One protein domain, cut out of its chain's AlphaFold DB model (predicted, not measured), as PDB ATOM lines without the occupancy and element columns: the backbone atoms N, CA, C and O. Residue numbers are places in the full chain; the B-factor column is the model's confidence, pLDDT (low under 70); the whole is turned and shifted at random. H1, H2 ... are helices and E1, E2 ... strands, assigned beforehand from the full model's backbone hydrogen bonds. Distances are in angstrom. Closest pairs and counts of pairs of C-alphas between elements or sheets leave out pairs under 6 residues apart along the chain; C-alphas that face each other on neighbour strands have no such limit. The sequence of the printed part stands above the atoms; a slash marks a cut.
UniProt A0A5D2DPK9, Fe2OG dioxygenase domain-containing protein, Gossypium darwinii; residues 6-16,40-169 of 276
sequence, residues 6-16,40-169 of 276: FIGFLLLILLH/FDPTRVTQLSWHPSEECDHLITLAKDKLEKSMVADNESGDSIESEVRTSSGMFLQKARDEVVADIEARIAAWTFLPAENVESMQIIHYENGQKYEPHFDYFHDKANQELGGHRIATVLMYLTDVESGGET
ATOM      1  N   PHE A   6      36.192 -12.697  22.350       41.19
ATOM      2  CA  PHE A   6      35.178 -11.757  22.814       41.19
ATOM      3  C   PHE A   6      34.641 -12.164  24.185       41.19
ATOM      4  O   PHE A   6      34.065 -13.239  24.367       41.19
ATOM      5  N   ILE A   7      34.778 -11.254  25.143       43.28
ATOM      6  CA  ILE A   7      34.118 -11.312  26.440       43.28
ATOM      7  C   ILE A   7      33.045 -10.217  26.431       43.28
ATOM      8  O   ILE A   7      33.338  -9.022  26.442       43.28
ATOM      9  N   GLY A   8      31.781 -10.621  26.345       37.12
ATOM     10  CA  GLY A   8      30.628  -9.743  26.486       37.12
ATOM     11  C   GLY A   8      30.367  -9.448  27.961       37.12
ATOM     12  O   GLY A   8      30.317 -10.348  28.798       37.12
ATOM     13  N   PHE A   9      30.199  -8.177  28.290       41.84
ATOM     14  CA  PHE A   9      29.962  -7.685  29.636       41.84
ATOM     15  C   PHE A   9      28.569  -7.059  29.694       41.84
ATOM     16  O   PHE A   9      28.266  -6.136  28.934       41.84
ATOM     17  N   LEU A  10      27.713  -7.545  30.594       35.38
ATOM     18  CA  LEU A  10      26.477  -6.855  30.943       35.38
ATOM     19  C   LEU A  10      26.449  -6.521  32.432       35.38
ATOM     20  O   LEU A  10      26.631  -7.376  33.296       35.38
ATOM     21  N   LEU A  11      26.206  -5.247  32.716       41.75
ATOM     22  CA  LEU A  11      26.211  -4.664  34.051       41.75
ATOM     23  C   LEU A  11      24.798  -4.259  34.457       41.75
ATOM     24  O   LEU A  11      24.039  -3.724  33.648       41.75
ATOM     25  N   LEU A  12      24.451  -4.492  35.720       35.91
ATOM     26  CA  LEU A  12      23.154  -4.124  36.281       35.91
ATOM     27  C   LEU A  12      23.350  -3.065  37.375       35.91
ATOM     28  O   LEU A  12      23.912  -3.343  38.441       35.91
ATOM     29  N   ILE A  13      22.862  -1.851  37.116       32.59
ATOM     30  CA  ILE A  13      22.796  -0.735  38.067       32.59
ATOM     31  C   ILE A  13      21.415  -0.714  38.703       32.59
ATOM     32  O   ILE A  13      20.424  -0.501  38.020       32.59
ATOM     33  N   LEU A  14      21.318  -0.812  40.025       33.06
ATOM     34  CA  LEU A  14      20.060  -0.489  40.699       33.06
ATOM     35  C   LEU A  14      20.037   1.014  41.005       33.06
ATOM     36  O   LEU A  14      20.765   1.477  41.884       33.06
ATOM     37  N   LEU A  15      19.186   1.772  40.303       26.83
ATOM     38  CA  LEU A  15      18.908   3.161  40.664       26.83
ATOM     39  C   LEU A  15      18.291   3.164  42.072       26.83
ATOM     40  O   LEU A  15      17.230   2.572  42.295       26.83
ATOM     41  N   HIS A  16      18.949   3.810  43.036       30.28
ATOM     42  CA  HIS A  16      18.326   4.115  44.321       30.28
ATOM     43  C   HIS A  16      17.126   5.029  44.046       30.28
ATOM     44  O   HIS A  16      17.277   6.221  43.788       30.28
ATOM     45  N   PHE A  40      35.874 -13.476  49.598       61.81
ATOM     46  CA  PHE A  40      34.717 -13.504  48.712       61.81
ATOM     47  C   PHE A  40      34.095 -14.900  48.723       61.81
ATOM     48  O   PHE A  40      34.746 -15.867  48.341       61.81
ATOM     49  N   ASP A  41      32.835 -15.014  49.127       56.75
ATOM     50  CA  ASP A  41      32.101 -16.279  49.073       56.75
ATOM     51  C   ASP A  41      31.770 -16.646  47.606       56.75
ATOM     52  O   ASP A  41      30.946 -15.966  46.981       56.75
ATOM     53  N   PRO A  42      32.372 -17.712  47.037       53.53
ATOM     54  CA  PRO A  42      32.153 -18.096  45.645       53.53
ATOM     55  C   PRO A  42      30.720 -18.568  45.370       53.53
ATOM     56  O   PRO A  42      30.306 -18.562  44.214       53.53
ATOM     57  N   THR A  43      29.924 -18.916  46.392       52.72
ATOM     58  CA  THR A  43      28.502 -19.271  46.214       52.72
ATOM     59  C   THR A  43      27.646 -18.087  45.758       52.72
ATOM     60  O   THR A  43      26.526 -18.270  45.283       52.72
ATOM     61  N   ARG A  44      28.187 -16.865  45.842       58.03
ATOM     62  CA  ARG A  44      27.582 -15.651  45.284       58.03
ATOM     63  C   ARG A  44      27.737 -15.546  43.766       58.03
ATOM     64  O   ARG A  44      27.109 -14.680  43.163       58.03
ATOM     65  N   VAL A  45      28.537 -16.417  43.147       58.31
ATOM     66  CA  VAL A  45      28.621 -16.572  41.691       58.31
ATOM     67  C   VAL A  45      27.694 -17.706  41.278       58.31
ATOM     68  O   VAL A  45      27.887 -18.857  41.660       58.31
ATOM     69  N   THR A  46      26.687 -17.387  40.467       59.53
ATOM     70  CA  THR A  46      25.840 -18.401  39.833       59.53
ATOM     71  C   THR A  46      26.249 -18.547  38.380       59.53
ATOM     72  O   THR A  46      26.188 -17.588  37.615       59.53
ATOM     73  N   GLN A  47      26.656 -19.752  37.995       59.44
ATOM     74  CA  GLN A  47      26.900 -20.069  36.596       59.44
ATOM     75  C   GLN A  47      25.570 -20.378  35.908       59.44
ATOM     76  O   GLN A  47      24.855 -21.304  36.296       59.44
ATOM     77  N   LEU A  48      25.259 -19.615  34.865       60.59
ATOM     78  CA  LEU A  48      24.093 -19.824  34.014       60.59
ATOM     79  C   LEU A  48      24.538 -20.468  32.699       60.59
ATOM     80  O   LEU A  48      25.645 -20.232  32.222       60.59
ATOM     81  N   SER A  49      23.692 -21.327  32.135       56.81
ATOM     82  CA  SER A  49      23.951 -21.952  30.834       56.81
ATOM     83  C   SER A  49      23.216 -21.176  29.743       56.81
ATOM     84  O   SER A  49      21.995 -21.058  29.797       56.81
ATOM     85  N   TRP A  50      23.951 -20.690  28.744       60.66
ATOM     86  CA  TRP A  50      23.443 -19.938  27.592       60.66
ATOM     87  C   TRP A  50      24.231 -20.388  26.355       60.66
ATOM     88  O   TRP A  50      25.455 -20.365  26.391       60.66
ATOM     89  N   HIS A  51      23.545 -20.916  25.331       60.91
ATOM     90  CA  HIS A  51      24.178 -21.487  24.123       60.91
ATOM     91  C   HIS A  51      23.561 -21.072  22.765       60.91
ATOM     92  O   HIS A  51      23.440 -21.918  21.879       60.91
ATOM     93  N   PRO A  52      23.150 -19.821  22.528       65.81
ATOM     94  CA  PRO A  52      22.778 -19.398  21.185       65.81
ATOM     95  C   PRO A  52      24.013 -18.886  20.441       65.81
ATOM     96  O   PRO A  52      24.345 -17.705  20.501       65.81
ATOM     97  N   SER A  53      24.684 -19.782  19.714       73.12
ATOM     98  CA  SER A  53      25.822 -19.426  18.851       73.12
ATOM     99  C   SER A  53      25.500 -18.251  17.918       73.12
ATOM    100  O   SER A  53      26.330 -17.372  17.730       73.12
ATOM    101  N   GLU A  54      24.263 -18.186  17.420       86.25
ATOM    102  CA  GLU A  54      23.784 -17.105  16.550       86.25
ATOM    103  C   GLU A  54      23.752 -15.738  17.251       86.25
ATOM    104  O   GLU A  54      24.070 -14.723  16.637       86.25
ATOM    105  N   GLU A  55      23.409 -15.689  18.540       87.06
ATOM    106  CA  GLU A  55      23.391 -14.434  19.297       87.06
ATOM    107  C   GLU A  55      24.812 -13.967  19.622       87.06
ATOM    108  O   GLU A  55      25.097 -12.775  19.517       87.06
ATOM    109  N   CYS A  56      25.720 -14.891  19.959       85.94
ATOM    110  CA  CYS A  56      27.139 -14.572  20.125       85.94
ATOM    111  C   CYS A  56      27.723 -13.978  18.838       85.94
ATOM    112  O   CYS A  56      28.295 -12.887  18.867       85.94
ATOM    113  N   ASP A  57      27.518 -14.650  17.702       86.69
ATOM    114  CA  ASP A  57      27.990 -14.197  16.390       86.69
ATOM    115  C   ASP A  57      27.385 -12.842  16.001       86.69
ATOM    116  O   ASP A  57      28.069 -11.979  15.436       86.69
ATOM    117  N   HIS A  58      26.112 -12.619  16.341       92.38
ATOM    118  CA  HIS A  58      25.439 -11.341  16.133       92.38
ATOM    119  C   HIS A  58      26.086 -10.217  16.948       92.38
ATOM    120  O   HIS A  58      26.461  -9.188  16.380       92.38
ATOM    121  N   LEU A  59      26.299 -10.416  18.253       90.06
ATOM    122  CA  LEU A  59      26.958  -9.430  19.118       90.06
ATOM    123  C   LEU A  59      28.379  -9.102  18.636       90.06
ATOM    124  O   LEU A  59      28.768  -7.932  18.598       90.06
ATOM    125  N   ILE A  60      29.132 -10.119  18.215       86.12
ATOM    126  CA  ILE A  60      30.470  -9.968  17.634       86.12
ATOM    127  C   ILE A  60      30.410  -9.135  16.351       86.12
ATOM    128  O   ILE A  60      31.175  -8.182  16.187       86.12
ATOM    129  N   THR A  61      29.473  -9.450  15.457       91.81
ATOM    130  CA  THR A  61      29.287  -8.741  14.182       91.81
ATOM    131  C   THR A  61      28.937  -7.273  14.404       91.81
ATOM    132  O   THR A  61      29.475  -6.394  13.728       91.81
ATOM    133  N   LEU A  62      28.079  -6.975  15.382       92.25
ATOM    134  CA  LEU A  62      27.737  -5.601  15.736       92.25
ATOM    135  C   LEU A  62      28.948  -4.791  16.216       92.25
ATOM    136  O   LEU A  62      28.952  -3.564  16.027       92.25
ATOM    137  N   ALA A  63      29.933  -5.463  16.821       89.25
ATOM    138  CA  ALA A  63      31.067  -4.842  17.486       89.25
ATOM    139  C   ALA A  63      32.344  -4.731  16.651       89.25
ATOM    140  O   ALA A  63      33.080  -3.761  16.816       89.25
ATOM    141  N   LYS A  64      32.593  -5.690  15.756       84.75
ATOM    142  CA  LYS A  64      33.885  -5.922  15.091       84.75
ATOM    143  C   LYS A  64      34.602  -4.667  14.576       84.75
ATOM    144  O   LYS A  64      35.791  -4.511  14.820       84.75
ATOM    145  N   ASP A  65      33.880  -3.760  13.922       85.56
ATOM    146  CA  ASP A  65      34.463  -2.573  13.275       85.56
ATOM    147  C   ASP A  65      34.378  -1.291  14.128       85.56
ATOM    148  O   ASP A  65      34.572  -0.187  13.624       85.56
ATOM    149  N   LYS A  66      34.019  -1.413  15.412       89.88
ATOM    150  CA  LYS A  66      33.740  -0.283  16.319       89.88
ATOM    151  C   LYS A  66      34.463  -0.390  17.662       89.88
ATOM    152  O   LYS A  66      34.162   0.373  18.574       89.88
ATOM    153  N   LEU A  67      35.359  -1.364  17.809       84.50
ATOM    154  CA  LEU A  67      36.145  -1.543  19.024       84.50
ATOM    155  C   LEU A  67      37.205  -0.444  19.124       84.50
ATOM    156  O   LEU A  67      37.994  -0.243  18.203       84.50
ATOM    157  N   GLU A  68      37.256   0.218  20.273       88.12
ATOM    158  CA  GLU A  68      38.285   1.202  20.606       88.12
ATOM    159  C   GLU A  68      39.085   0.727  21.823       88.12
ATOM    160  O   GLU A  68      38.669  -0.190  22.536       88.12
ATOM    161  N   LYS A  69      40.259   1.313  22.072       86.75
ATOM    162  CA  LYS A  69      41.071   0.961  23.247       86.75
ATOM    163  C   LYS A  69      40.243   1.150  24.523       86.75
ATOM    164  O   LYS A  69      39.597   2.177  24.706       86.75
ATOM    165  N   SER A  70      40.232   0.141  25.395       79.75
ATOM    166  CA  SER A  70      39.444   0.197  26.626       79.75
ATOM    167  C   SER A  70      40.014   1.208  27.613       79.75
ATOM    168  O   SER A  70      41.226   1.300  27.802       79.75
ATOM    169  N   MET A  71      39.108   1.901  28.293       78.75
ATOM    170  CA  MET A  71      39.415   2.892  29.319       78.75
ATOM    171  C   MET A  71      38.968   2.384  30.696       78.75
ATOM    172  O   MET A  71      38.144   1.466  30.798       78.75
ATOM    173  N   VAL A  72      39.490   2.988  31.760       74.12
ATOM    174  CA  VAL A  72      39.051   2.763  33.149       74.12
ATOM    175  C   VAL A  72      38.595   4.080  33.770       74.12
ATOM    176  O   VAL A  72      39.023   5.143  33.326       74.12
ATOM    177  N   ALA A  73      37.715   4.016  34.769       73.12
ATOM    178  CA  ALA A  73      37.352   5.197  35.547       73.12
ATOM    179  C   ALA A  73      38.485   5.533  36.525       73.12
ATOM    180  O   ALA A  73      38.948   4.657  37.262       73.12
ATOM    181  N   ASP A  74      38.928   6.785  36.525       75.81
ATOM    182  CA  ASP A  74      39.842   7.302  37.533       75.81
ATOM    183  C   ASP A  74      39.141   7.375  38.898       75.81
ATOM    184  O   ASP A  74      38.008   7.843  39.011       75.81
ATOM    185  N   ASN A  75      39.805   6.909  39.957       71.62
ATOM    186  CA  ASN A  75      39.189   6.828  41.285       71.62
ATOM    187  C   ASN A  75      39.027   8.197  41.970       71.62
ATOM    188  O   ASN A  75      38.251   8.302  42.922       71.62
ATOM    189  N   GLU A  76      39.782   9.217  41.551       74.38
ATOM    190  CA  GLU A  76      39.739  10.556  42.142       74.38
ATOM    191  C   GLU A  76      38.810  11.481  41.358       74.38
ATOM    192  O   GLU A  76      37.952  12.132  41.959       74.38
ATOM    193  N   SER A  77      38.967  11.536  40.032       74.94
ATOM    194  CA  SER A  77      38.198  12.436  39.172       74.94
ATOM    195  C   SER A  77      36.927  11.808  38.600       74.94
ATOM    196  O   SER A  77      35.989  12.536  38.281       74.94
ATOM    197  N   GLY A  78      36.871  10.476  38.488       69.25
ATOM    198  CA  GLY A  78      35.801   9.759  37.788       69.25
ATOM    199  C   GLY A  78      35.935   9.777  36.261       69.25
ATOM    200  O   GLY A  78      35.086   9.203  35.577       69.25
ATOM    201  N   ASP A  79      36.981  10.410  35.714       74.50
ATOM    202  CA  ASP A  79      37.194  10.521  34.269       74.50
ATOM    203  C   ASP A  79      37.594   9.184  33.640       74.50
ATOM    204  O   ASP A  79      38.186   8.312  34.272       74.50
ATOM    205  N   SER A  80      37.314   9.038  32.345       73.06
ATOM    206  CA  SER A  80      37.744   7.878  31.570       73.06
ATOM    207  C   SER A  80      39.200   8.046  31.123       73.06
ATOM    208  O   SER A  80      39.497   8.943  30.333       73.06
ATOM    209  N   ILE A  81      40.104   7.188  31.606       76.19
ATOM    210  CA  ILE A  81      41.549   7.259  31.324       76.19
ATOM    211  C   ILE A  81      42.095   5.972  30.693       76.19
ATOM    212  O   ILE A  81      41.584   4.873  30.926       76.19
ATOM    213  N   GLU A  82      43.159   6.111  29.896       76.25
ATOM    214  CA  GLU A  82      43.907   4.959  29.387       76.25
ATOM    215  C   GLU A  82      44.614   4.241  30.537       76.25
ATOM    216  O   GLU A  82      45.104   4.870  31.477       76.25
ATOM    217  N   SER A  83      44.693   2.913  30.453       73.44
ATOM    218  CA  SER A  83      45.233   2.097  31.531       73.44
ATOM    219  C   SER A  83      46.207   1.038  31.039       73.44
ATOM    220  O   SER A  83      45.981   0.393  30.019       73.44
ATOM    221  N   GLU A  84      47.259   0.799  31.819       76.69
ATOM    222  CA  GLU A  84      48.111  -0.385  31.665       76.69
ATOM    223  C   GLU A  84      47.505  -1.627  32.342       76.69
ATOM    224  O   GLU A  84      47.937  -2.748  32.074       76.69
ATOM    225  N   VAL A  85      46.490  -1.453  33.201       76.50
ATOM    226  CA  VAL A  85      45.859  -2.563  33.935       76.50
ATOM    227  C   VAL A  85      44.691  -3.200  33.184       76.50
ATOM    228  O   VAL A  85      44.348  -4.347  33.464       76.50
ATOM    229  N   ARG A  86      44.101  -2.484  32.219       77.12
ATOM    230  CA  ARG A  86      43.107  -2.993  31.265       77.12
ATOM    231  C   ARG A  86      43.604  -2.715  29.856       77.12
ATOM    232  O   ARG A  86      43.546  -1.582  29.395       77.12
ATOM    233  N   THR A  87      44.075  -3.752  29.172       80.00
ATOM    234  CA  THR A  87      44.721  -3.609  27.857       80.00
ATOM    235  C   THR A  87      43.842  -4.051  26.690       80.00
ATOM    236  O   THR A  87      44.320  -4.111  25.563       80.00
ATOM    237  N   SER A  88      42.565  -4.340  26.953       83.81
ATOM    238  CA  SER A  88      41.575  -4.752  25.956       83.81
ATOM    239  C   SER A  88      41.176  -3.632  24.995       83.81
ATOM    240  O   SER A  88      41.413  -2.445  25.232       83.81
ATOM    241  N   SER A  89      40.443  -4.010  23.954       84.31
ATOM    242  CA  SER A  89      39.585  -3.103  23.185       84.31
ATOM    243  C   SER A  89      38.112  -3.367  23.513       84.31
ATOM    244  O   SER A  89      37.774  -4.426  24.040       84.31
ATOM    245  N   GLY A  90      37.221  -2.406  23.291       87.31
ATOM    246  CA  GLY A  90      35.811  -2.570  23.614       87.31
ATOM    247  C   GLY A  90      34.905  -1.497  23.029       87.31
ATOM    248  O   GLY A  90      35.365  -0.478  22.522       87.31
ATOM    249  N   MET A  91      33.599  -1.740  23.107       88.56
ATOM    250  CA  MET A  91      32.562  -0.775  22.750       88.56
ATOM    251  C   MET A  91      31.273  -1.020  23.535       88.56
ATOM    252  O   MET A  91      31.059  -2.114  24.053       88.56
ATOM    253  N   PHE A  92      30.383  -0.030  23.566       89.00
ATOM    254  CA  PHE A  92      29.045  -0.171  24.146       89.00
ATOM    255  C   PHE A  92      27.982  -0.298  23.053       89.00
ATOM    256  O   PHE A  92      27.895   0.531  22.145       89.00
ATOM    257  N   LEU A  93      27.147  -1.328  23.149       89.25
ATOM    258  CA  LEU A  93      25.931  -1.458  22.358       89.25
ATOM    259  C   LEU A  93      24.837  -0.586  22.973       89.25
ATOM    260  O   LEU A  93      24.667  -0.542  24.186       89.25
ATOM    261  N   GLN A  94      24.078   0.105  22.128       91.25
ATOM    262  CA  GLN A  94      22.885   0.813  22.587       91.25
ATOM    263  C   GLN A  94      21.866  -0.193  23.138       91.25
ATOM    264  O   GLN A  94      21.701  -1.272  22.564       91.25
ATOM    265  N   LYS A  95      21.174   0.177  24.222       88.31
ATOM    266  CA  LYS A  95      20.092  -0.637  24.794       88.31
ATOM    267  C   LYS A  95      19.024  -0.927  23.748       88.31
ATOM    268  O   LYS A  95      18.676  -0.024  22.984       88.31
ATOM    269  N   ALA A  96      18.516  -2.158  23.733       90.19
ATOM    270  CA  ALA A  96      17.514  -2.618  22.769       90.19
ATOM    271  C   ALA A  96      17.814  -2.200  21.309       90.19
ATOM    272  O   ALA A  96      16.910  -1.835  20.557       90.19
ATOM    273  N   ARG A  97      19.099  -2.204  20.915       91.88
ATOM    274  CA  ARG A  97      19.558  -1.791  19.575       91.88
ATOM    275  C   ARG A  97      18.826  -2.522  18.450       91.88
ATOM    276  O   ARG A  97      18.541  -1.922  17.416       91.88
ATOM    277  N   ASP A  98      18.591  -3.811  18.645       95.12
ATOM    278  CA  ASP A  98      17.784  -4.675  17.796       95.12
ATOM    279  C   ASP A  98      17.087  -5.739  18.658       95.12
ATOM    280  O   ASP A  98      17.274  -5.785  19.877       95.12
ATOM    281  N   GLU A  99      16.252  -6.561  18.023       94.62
ATOM    282  CA  GLU A  99      15.454  -7.595  18.690       94.62
ATOM    283  C   GLU A  99      16.333  -8.610  19.435       94.62
ATOM    284  O   GLU A  99      16.041  -8.948  20.577       94.62
ATOM    285  N   VAL A 100      17.474  -9.000  18.855       90.62
ATOM    286  CA  VAL A 100      18.411  -9.941  19.484       90.62
ATOM    287  C   VAL A 100      19.006  -9.345  20.761       90.62
ATOM    288  O   VAL A 100      19.011  -9.985  21.811       90.62
ATOM    289  N   VAL A 101      19.476  -8.097  20.698       90.38
ATOM    290  CA  VAL A 101      20.003  -7.364  21.858       90.38
ATOM    291  C   VAL A 101      18.930  -7.217  22.942       90.38
ATOM    292  O   VAL A 101      19.210  -7.476  24.113       90.38
ATOM    293  N   ALA A 102      17.702  -6.853  22.566       88.31
ATOM    294  CA  ALA A 102      16.590  -6.699  23.502       88.31
ATOM    295  C   ALA A 102      16.225  -8.025  24.200       88.31
ATOM    296  O   ALA A 102      16.015  -8.043  25.413       88.31
ATOM    297  N   ASP A 103      16.218  -9.141  23.470       87.25
ATOM    298  CA  ASP A 103      15.922 -10.471  24.013       87.25
ATOM    299  C   ASP A 103      17.014 -10.981  24.966       87.25
ATOM    300  O   ASP A 103      16.739 -11.689  25.944       87.25
ATOM    301  N   ILE A 104      18.279 -10.636  24.707       86.00
ATOM    302  CA  ILE A 104      19.394 -10.895  25.629       86.00
ATOM    303  C   ILE A 104      19.213 -10.082  26.919       86.00
ATOM    304  O   ILE A 104      19.243 -10.656  28.010       86.00
ATOM    305  N   GLU A 105      18.953  -8.776  26.814       85.50
ATOM    306  CA  GLU A 105      18.726  -7.898  27.974       85.50
ATOM    307  C   GLU A 105      17.525  -8.364  28.818       85.50
ATOM    308  O   GLU A 105      17.616  -8.434  30.047       85.50
ATOM    309  N   ALA A 106      16.425  -8.765  28.173       81.50
ATOM    310  CA  ALA A 106      15.236  -9.288  28.842       81.50
ATOM    311  C   ALA A 106      15.510 -10.604  29.592       81.50
ATOM    312  O   ALA A 106      15.066 -10.776  30.731       81.50
ATOM    313  N   ARG A 107      16.283 -11.526  29.000       84.25
ATOM    314  CA  ARG A 107      16.699 -12.762  29.690       84.25
ATOM    315  C   ARG A 107      17.582 -12.471  30.891       84.25
ATOM    316  O   ARG A 107      17.419 -13.115  31.925       84.25
ATOM    317  N   ILE A 108      18.473 -11.490  30.796       79.44
ATOM    318  CA  ILE A 108      19.360 -11.146  31.908       79.44
ATOM    319  C   ILE A 108      18.576 -10.500  33.055       79.44
ATOM    320  O   ILE A 108      18.793 -10.860  34.216       79.44
ATOM    321  N   ALA A 109      17.597  -9.644  32.756       78.00
ATOM    322  CA  ALA A 109      16.647  -9.151  33.753       78.00
ATOM    323  C   ALA A 109      15.914 -10.310  34.459       78.00
ATOM    324  O   ALA A 109      15.840 -10.350  35.690       78.00
ATOM    325  N   ALA A 110      15.451 -11.313  33.702       77.88
ATOM    326  CA  ALA A 110      14.794 -12.493  34.262       77.88
ATOM    327  C   ALA A 110      15.725 -13.341  35.150       77.88
ATOM    328  O   ALA A 110      15.328 -13.746  36.240       77.88
ATOM    329  N   TRP A 111      16.968 -13.590  34.726       77.44
ATOM    330  CA  TRP A 111      17.933 -14.390  35.492       77.44
ATOM    331  C   TRP A 111      18.362 -13.735  36.799       77.44
ATOM    332  O   TRP A 111      18.603 -14.418  37.794       77.44
ATOM    333  N   THR A 112      18.486 -12.414  36.787       70.69
ATOM    334  CA  THR A 112      18.970 -11.649  37.939       70.69
ATOM    335  C   THR A 112      17.851 -11.174  38.852       70.69
ATOM    336  O   THR A 112      18.127 -10.731  39.965       70.69
ATOM    337  N   PHE A 113      16.595 -11.298  38.409       77.12
ATOM    338  CA  PHE A 113      15.420 -10.729  39.067       77.12
ATOM    339  C   PHE A 113      15.536  -9.206  39.263       77.12
ATOM    340  O   PHE A 113      14.957  -8.647  40.198       77.12
ATOM    341  N   LEU A 114      16.288  -8.533  38.385       77.44
ATOM    342  CA  LEU A 114      16.465  -7.084  38.381       77.44
ATOM    343  C   LEU A 114      15.694  -6.452  37.209       77.44
ATOM    344  O   LEU A 114      15.576  -7.078  36.156       77.44
ATOM    345  N   PRO A 115      15.158  -5.224  37.360       75.31
ATOM    346  CA  PRO A 115      14.437  -4.548  36.279       75.31
ATOM    347  C   PRO A 115      15.319  -4.325  35.038       75.31
ATOM    348  O   PRO A 115      16.503  -4.020  35.166       75.31
ATOM    349  N   ALA A 116      14.763  -4.423  33.830       73.56
ATOM    350  CA  ALA A 116      15.527  -4.215  32.592       73.56
ATOM    351  C   ALA A 116      15.958  -2.742  32.401       73.56
ATOM    352  O   ALA A 116      16.943  -2.421  31.731       73.56
ATOM    353  N   GLU A 117      15.245  -1.809  33.025       78.88
ATOM    354  CA  GLU A 117      15.542  -0.376  33.001       78.88
ATOM    355  C   GLU A 117      16.883  -0.066  33.676       78.88
ATOM    356  O   GLU A 117      17.597   0.837  33.247       78.88
ATOM    357  N   ASN A 118      17.238  -0.887  34.661       75.88
ATOM    358  CA  ASN A 118      18.440  -0.823  35.486       75.88
ATOM    359  C   ASN A 118      19.686  -1.406  34.789       75.88
ATOM    360  O   ASN A 118      20.812  -1.270  35.262       75.88
ATOM    361  N   VAL A 119      19.501  -2.064  33.647       74.75
ATOM    362  CA  VAL A 119      20.588  -2.619  32.837       74.75
ATOM    363  C   VAL A 119      21.397  -1.476  32.210       74.75
ATOM    364  O   VAL A 119      20.817  -0.608  31.550       74.75
ATOM    365  N   GLU A 120      22.717  -1.459  32.397       83.75
ATOM    366  CA  GLU A 120      23.609  -0.600  31.605       83.75
ATOM    367  C   GLU A 120      23.666  -1.099  30.157       83.75
ATOM    368  O   GLU A 120      23.432  -2.270  29.878       83.75
ATOM    369  N   SER A 121      24.032  -0.225  29.222       86.25
ATOM    370  CA  SER A 121      24.377  -0.638  27.857       86.25
ATOM    371  C   SER A 121      25.381  -1.801  27.861       86.25
ATOM    372  O   SER A 121      26.417  -1.711  28.524       86.25
ATOM    373  N   MET A 122      25.112  -2.869  27.099       88.12
ATOM    374  CA  MET A 122      26.039  -4.004  26.973       88.12
ATOM    375  C   MET A 122      27.404  -3.543  26.465       88.12
ATOM    376  O   MET A 122      27.499  -2.917  25.410       88.12
ATOM    377  N   GLN A 123      28.465  -3.889  27.189       88.75
ATOM    378  CA  GLN A 123      29.836  -3.620  26.775       88.75
ATOM    379  C   GLN A 123      30.427  -4.876  26.132       88.75
ATOM    380  O   GLN A 123      30.566  -5.910  26.775       88.75
ATOM    381  N   ILE A 124      30.815  -4.794  24.865       86.12
ATOM    382  CA  ILE A 124      31.550  -5.862  24.186       86.12
ATOM    383  C   ILE A 124      33.038  -5.588  24.361       86.12
ATOM    384  O   ILE A 124      33.493  -4.489  24.042       86.12
ATOM    385  N   ILE A 125      33.784  -6.562  24.878       86.00
ATOM    386  CA  ILE A 125      35.216  -6.444  25.160       86.00
ATOM    387  C   ILE A 125      35.962  -7.506  24.356       86.00
ATOM    388  O   ILE A 125      35.541  -8.660  24.285       86.00
ATOM    389  N   HIS A 126      37.079  -7.114  23.758       82.50
ATOM    390  CA  HIS A 126      37.956  -7.982  22.992       82.50
ATOM    391  C   HIS A 126      39.367  -7.973  23.580       82.50
ATOM    392  O   HIS A 126      39.944  -6.903  23.816       82.50
ATOM    393  N   TYR A 127      39.905  -9.173  23.796       80.31
ATOM    394  CA  TYR A 127      41.263  -9.394  24.281       80.31
ATOM    395  C   TYR A 127      42.089 -10.081  23.197       80.31
ATOM    396  O   TYR A 127      41.794 -11.199  22.783       80.31
ATOM    397  N   GLU A 128      43.158  -9.429  22.760       82.88
ATOM    398  CA  GLU A 128      44.188 -10.061  21.942       82.88
ATOM    399  C   GLU A 128      45.138 -10.901  22.800       82.88
ATOM    400  O   GLU A 128      45.163 -10.816  24.032       82.88
ATOM    401  N   ASN A 129      45.977 -11.701  22.141       81.81
ATOM    402  CA  ASN A 129      46.973 -12.503  22.835       81.81
ATOM    403  C   ASN A 129      47.897 -11.628  23.707       81.81
ATOM    404  O   ASN A 129      48.512 -10.676  23.228       81.81
ATOM    405  N   GLY A 130      48.007 -11.975  24.989       81.06
ATOM    406  CA  GLY A 130      48.789 -11.231  25.979       81.06
ATOM    407  C   GLY A 130      48.080 -10.018  26.593       81.06
ATOM    408  O   GLY A 130      48.611  -9.437  27.542       81.06
ATOM    409  N   GLN A 131      46.892  -9.641  26.112       83.06
ATOM    410  CA  GLN A 131      46.067  -8.637  26.782       83.06
ATOM    411  C   GLN A 131      45.391  -9.222  28.023       83.06
ATOM    412  O   GLN A 131      45.188 -10.430  28.146       83.06
ATOM    413  N   LYS A 132      45.060  -8.349  28.972       80.25
ATOM    414  CA  LYS A 132      44.517  -8.743  30.269       80.25
ATOM    415  C   LYS A 132      43.706  -7.630  30.908       80.25
ATOM    416  O   LYS A 132      43.748  -6.469  30.489       80.25
ATOM    417  N   TYR A 133      43.008  -8.013  31.967       80.19
ATOM    418  CA  TYR A 133      42.491  -7.093  32.959       80.19
ATOM    419  C   TYR A 133      42.969  -7.555  34.336       80.19
ATOM    420  O   TYR A 133      42.709  -8.689  34.737       80.19
ATOM    421  N   GLU A 134      43.701  -6.697  35.039       81.50
ATOM    422  CA  GLU A 134      44.054  -6.939  36.435       81.50
ATOM    423  C   GLU A 134      42.805  -7.042  37.332       81.50
ATOM    424  O   GLU A 134      41.766  -6.437  37.033       81.50
ATOM    425  N   PRO A 135      42.894  -7.780  38.455       80.50
ATOM    426  CA  PRO A 135      41.804  -7.882  39.414       80.50
ATOM    427  C   PRO A 135      41.318  -6.510  39.890       80.50
ATOM    428  O   PRO A 135      42.103  -5.671  40.331       80.50
ATOM    429  N   HIS A 136      40.007  -6.308  39.841       78.62
ATOM    430  CA  HIS A 136      39.348  -5.060  40.212       78.62
ATOM    431  C   HIS A 136      37.961  -5.339  40.795       78.62
ATOM    432  O   HIS A 136      37.518  -6.487  40.885       78.62
ATOM    433  N   PHE A 137      37.289  -4.270  41.215       77.81
ATOM    434  CA  PHE A 137      35.882  -4.300  41.580       77.81
ATOM    435  C   PHE A 137      35.057  -3.597  40.508       77.81
ATOM    436  O   PHE A 137      35.449  -2.539  40.023       77.81
ATOM    437  N   ASP A 138      33.896  -4.163  40.188       76.88
ATOM    438  CA  ASP A 138      32.979  -3.550  39.224       76.88
ATOM    439  C   ASP A 138      32.227  -2.355  39.810       76.88
ATOM    440  O   ASP A 138      31.763  -1.499  39.057       76.88
ATOM    441  N   TYR A 139      32.091  -2.281  41.139       74.25
ATOM    442  CA  TYR A 139      31.446  -1.151  41.801       74.25
ATOM    443  C   TYR A 139      32.343   0.090  41.792       74.25
ATOM    444  O   TYR A 139      33.564   0.007  41.887       74.25
ATOM    445  N   PHE A 140      31.716   1.262  41.740       72.38
ATOM    446  CA  PHE A 140      32.434   2.532  41.740       72.38
ATOM    447  C   PHE A 140      33.057   2.835  43.101       72.38
ATOM    448  O   PHE A 140      32.393   2.727  44.135       72.38
ATOM    449  N   HIS A 141      34.315   3.266  43.095       71.75
ATOM    450  CA  HIS A 141      34.981   3.828  44.269       71.75
ATOM    451  C   HIS A 141      34.828   5.351  44.344       71.75
ATOM    452  O   HIS A 141      34.833   5.905  45.447       71.75
ATOM    453  N   ASP A 142      34.662   6.011  43.197       74.50
ATOM    454  CA  ASP A 142      34.510   7.455  43.095       74.50
ATOM    455  C   ASP A 142      33.069   7.890  43.400       74.50
ATOM    456  O   ASP A 142      32.096   7.188  43.117       74.50
ATOM    457  N   LYS A 143      32.923   9.069  44.008       74.69
ATOM    458  CA  LYS A 143      31.603   9.594  44.379       74.69
ATOM    459  C   LYS A 143      30.797  10.081  43.179       74.69
ATOM    460  O   LYS A 143      29.575  10.035  43.235       74.69
ATOM    461  N   ALA A 144      31.456  10.546  42.119       74.19
ATOM    462  CA  ALA A 144      30.782  11.156  40.980       74.19
ATOM    463  C   ALA A 144      29.899  10.133  40.249       74.19
ATOM    464  O   ALA A 144      28.705  10.363  40.065       74.19
ATOM    465  N   ASN A 145      30.443   8.961  39.926       68.81
ATOM    466  CA  ASN A 145      29.700   7.879  39.286       68.81
ATOM    467  C   ASN A 145      28.629   7.287  40.215       68.81
ATOM    468  O   ASN A 145      27.533   6.950  39.760       68.81
ATOM    469  N   GLN A 146      28.895   7.228  41.526       71.44
ATOM    470  CA  GLN A 146      27.893   6.816  42.519       71.44
ATOM    471  C   GLN A 146      26.696   7.773  42.572       71.44
ATOM    472  O   GLN A 146      25.562   7.315  42.674       71.44
ATOM    473  N   GLU A 147      26.928   9.084  42.507       70.75
ATOM    474  CA  GLU A 147      25.868  10.098  42.547       70.75
ATOM    475  C   GLU A 147      25.088  10.179  41.225       70.75
ATOM    476  O   GLU A 147      23.880  10.414  41.243       70.75
ATOM    477  N   LEU A 148      25.752   9.948  40.089       69.56
ATOM    478  CA  LEU A 148      25.135  10.003  38.759       69.56
ATOM    479  C   LEU A 148      24.270   8.779  38.441       69.56
ATOM    480  O   LEU A 148      23.187   8.927  37.876       69.56
ATOM    481  N   GLY A 149      24.755   7.577  38.762       66.38
ATOM    482  CA  GLY A 149      24.119   6.320  38.357       66.38
ATOM    483  C   GLY A 149      23.747   5.387  39.507       66.38
ATOM    484  O   GLY A 149      22.902   4.518  39.328       66.38
ATOM    485  N   GLY A 150      24.321   5.564  40.697       73.62
ATOM    486  CA  GLY A 150      24.263   4.575  41.774       73.62
ATOM    487  C   GLY A 150      25.373   3.522  41.670       73.62
ATOM    488  O   GLY A 150      26.250   3.579  40.810       73.62
ATOM    489  N   HIS A 151      25.361   2.545  42.580       74.94
ATOM    490  CA  HIS A 151      26.329   1.445  42.567       74.94
ATOM    491  C   HIS A 151      25.866   0.269  41.698       74.94
ATOM    492  O   HIS A 151      24.691  -0.108  41.695       74.94
ATOM    493  N   ARG A 152      26.834  -0.390  41.053       74.56
ATOM    494  CA  ARG A 152      26.664  -1.723  40.464       74.56
ATOM    495  C   ARG A 152      26.557  -2.765  41.569       74.56
ATOM    496  O   ARG A 152      27.394  -2.812  42.470       74.56
ATOM    497  N   ILE A 153      25.524  -3.597  41.491       76.31
ATOM    498  CA  ILE A 153      25.240  -4.631  42.502       76.31
ATOM    499  C   ILE A 153      25.444  -6.054  41.976       76.31
ATOM    500  O   ILE A 153      25.560  -6.985  42.774       76.31
ATOM    501  N   ALA A 154      25.460  -6.219  40.652       73.56
ATOM    502  CA  ALA A 154      25.616  -7.495  39.976       73.56
ATOM    503  C   ALA A 154      26.231  -7.298  38.585       73.56
ATOM    504  O   ALA A 154      25.971  -6.296  37.912       73.56
ATOM    505  N   THR A 155      26.981  -8.310  38.160       74.12
ATOM    506  CA  THR A 155      27.620  -8.388  36.846       74.12
ATOM    507  C   THR A 155      27.255  -9.717  36.204       74.12
ATOM    508  O   THR A 155      27.359 -10.767  36.843       74.12
ATOM    509  N   VAL A 156      26.845  -9.675  34.938       79.50
ATOM    510  CA  VAL A 156      26.661 -10.855  34.094       79.50
ATOM    511  C   VAL A 156      27.751 -10.854  33.032       79.50
ATOM    512  O   VAL A 156      27.774 -10.018  32.131       79.50
ATOM    513  N   LEU A 157      28.663 -11.815  33.155       80.94
ATOM    514  CA  LEU A 157      29.745 -12.029  32.204       80.94
ATOM    515  C   LEU A 157      29.341 -13.115  31.205       80.94
ATOM    516  O   LEU A 157      29.026 -14.236  31.606       80.94
ATOM    517  N   MET A 158      29.367 -12.789  29.916       83.62
ATOM    518  CA  MET A 158      29.038 -13.704  28.826       83.62
ATOM    519  C   MET A 158      30.273 -13.923  27.956       83.62
ATOM    520  O   MET A 158      30.794 -12.990  27.353       83.62
ATOM    521  N   TYR A 159      30.743 -15.161  27.858       81.56
ATOM    522  CA  TYR A 159      31.804 -15.509  26.914       81.56
ATOM    523  C   TYR A 159      31.180 -15.691  25.532       81.56
ATOM    524  O   TYR A 159      30.271 -16.505  25.379       81.56
ATOM    525  N   LEU A 160      31.628 -14.908  24.550       83.00
ATOM    526  CA  LEU A 160      31.064 -14.944  23.197       83.00
ATOM    527  C   LEU A 160      31.867 -15.857  22.265       83.00
ATOM    528  O   LEU A 160      31.342 -16.290  21.244       83.00
ATOM    529  N   THR A 161      33.121 -16.158  22.611       78.50
ATOM    530  CA  THR A 161      33.963 -17.112  21.884       78.50
ATOM    531  C   THR A 161      34.726 -18.031  22.831       78.50
ATOM    532  O   THR A 161      34.978 -17.697  23.992       78.50
ATOM    533  N   ASP A 162      35.117 -19.187  22.300       78.06
ATOM    534  CA  ASP A 162      35.997 -20.123  22.989       78.06
ATOM    535  C   ASP A 162      37.439 -19.603  22.987       78.06
ATOM    536  O   ASP A 162      37.912 -19.024  22.004       78.06
ATOM    537  N   VAL A 163      38.145 -19.832  24.095       74.06
ATOM    538  CA  VAL A 163      39.550 -19.450  24.276       74.06
ATOM    539  C   VAL A 163      40.388 -20.717  24.378       74.06
ATOM    540  O   VAL A 163      40.117 -21.566  25.224       74.06
ATOM    541  N   GLU A 164      41.404 -20.844  23.522       76.31
ATOM    542  CA  GLU A 164      42.255 -22.042  23.466       76.31
ATOM    543  C   GLU A 164      43.101 -22.219  24.737       76.31
ATOM    544  O   GLU A 164      43.268 -23.335  25.224       76.31
ATOM    545  N   SER A 165      43.637 -21.120  25.278       79.75
ATOM    546  CA  SER A 165      44.457 -21.119  26.492       79.75
ATOM    547  C   SER A 165      44.411 -19.759  27.185       79.75
ATOM    548  O   SER A 165      44.481 -18.717  26.532       79.75
ATOM    549  N   GLY A 166      44.380 -19.766  28.518       83.81
ATOM    550  CA  GLY A 166      44.261 -18.551  29.325       83.81
ATOM    551  C   GLY A 166      42.854 -17.942  29.279       83.81
ATOM    552  O   GLY A 166      41.870 -18.633  29.026       83.81
ATOM    553  N   GLY A 167      42.755 -16.633  29.531       81.56
ATOM    554  CA  GLY A 167      41.482 -15.899  29.482       81.56
ATOM    555  C   GLY A 167      40.516 -16.237  30.623       81.56
ATOM    556  O   GLY A 167      39.327 -15.930  30.533       81.56
ATOM    557  N   GLU A 168      40.997 -16.875  31.691       84.06
ATOM    558  CA  GLU A 168      40.162 -17.231  32.830       84.06
ATOM    559  C   GLU A 168      39.711 -15.984  33.601       84.06
ATOM    560  O   GLU A 168      40.491 -15.061  33.849       84.06
ATOM    561  N   THR A 169      38.465 -15.992  34.078       82.94
ATOM    562  CA  THR A 169      38.020 -14.991  35.057       82.94
ATOM    563  C   THR A 169      38.405 -15.464  36.447       82.94
ATOM    564  O   THR A 169      37.871 -16.461  36.946       82.94
TER     565      THR A 169
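Overview. This is residues 6 to 16 and 40 to 169 of the 276 residues of the protein "Fe2OG dioxygenase domain-containing protein" of Gossypium darwinii (UniProt A0A5D2DPK9). A twisted sheet of four strands, E4, E5, E1 and E6, has two helices, H1 and H2, over one of its faces. Beyond its other face, round the border, lie the small hairpin of E2 and E3, the short helix H3 near the end of E1, and the unnamed stretch 127 to 142. The printed part has 141 residues, with three named helices and six named strands in the order E1 H1 E2 E3 E4 H2 E5 H3 E6. The class is mixed, helices and strands, with under half of the residues in named elements. The whole is compact, radius of gyration of the C-alphas 15.1 A, and spans 41 by 36 by 33 A.

Along the chain. The antiparallel sheet runs E4, residues 89 to 92, E5, residues 123 to 126, E1, residues 6 to 13, and E6, residues 152 to 159. E1 is 22.5 A long from C-alpha 6 at (35.178, -11.757, 22.814), and E6 is 20.0 A long, ending at C-alpha 159 at (31.804, -15.509, 26.914). H1 is residues 53 to 63, 15.6 A; H2 is residues 99 to 112, 20.0 A, from C-alpha 99 at (15.454, -7.595, 18.690); H3 is residues 143 to 149. E2 is residues 71 to 73 and E3 residues 80 to 82.

Arrangement. The sheet is twisted, with C-alphas up to 4.4 A off its best plane. N 10 and O 156 of E1 and E6 are within hydrogen-bond range at 2.9 A, N 9 and O 123 of E1 and E5 at 2.8 A, and N 91 and O 124 of E4 and E5 at 2.9 A. H1 and H2 on the same face make two layers, helices on one face of a sheet. H1 runs across the strands at a height over the sheet of 10.0 A, 75 degrees to E6 on the local plane. H2 has a height over the sheet of 9.8 A. H1 and H2 only just touch, with 3 pairs of C-alphas within 8 A, H2 with residues 100 to 101 alone; the closest C-alphas are those of Glu 55 and Val 100, 6.7 A. E5, H3 and E6 form a split strand-helix-strand unit, two strands running the same way with E1 between them, and its crossover is right-handed. H3 is not on the sheet; its closest C-alpha to E1 is Gly 149, 7.2 A from that of Ile 13. In the hairpin of E2 and E3, N 72 and O 81 are within hydrogen-bond range at 2.9 A. In H1, H2 and H3 every O i to N i+4 pair is within hydrogen-bond range.

Size, cuts and confidence. The two C-alphas farthest apart, those of His 16 and Glu 164, are 41.1 A apart. Residues 17 to 39 are not printed, and C-alphas 16 and 40 are 24.5 A apart across the cut. The link E5 to H3 is long, 16 residues. The mean pLDDT of the printed part is 75.3; residues 6 to 16 and 40 to 52 are among those under 70.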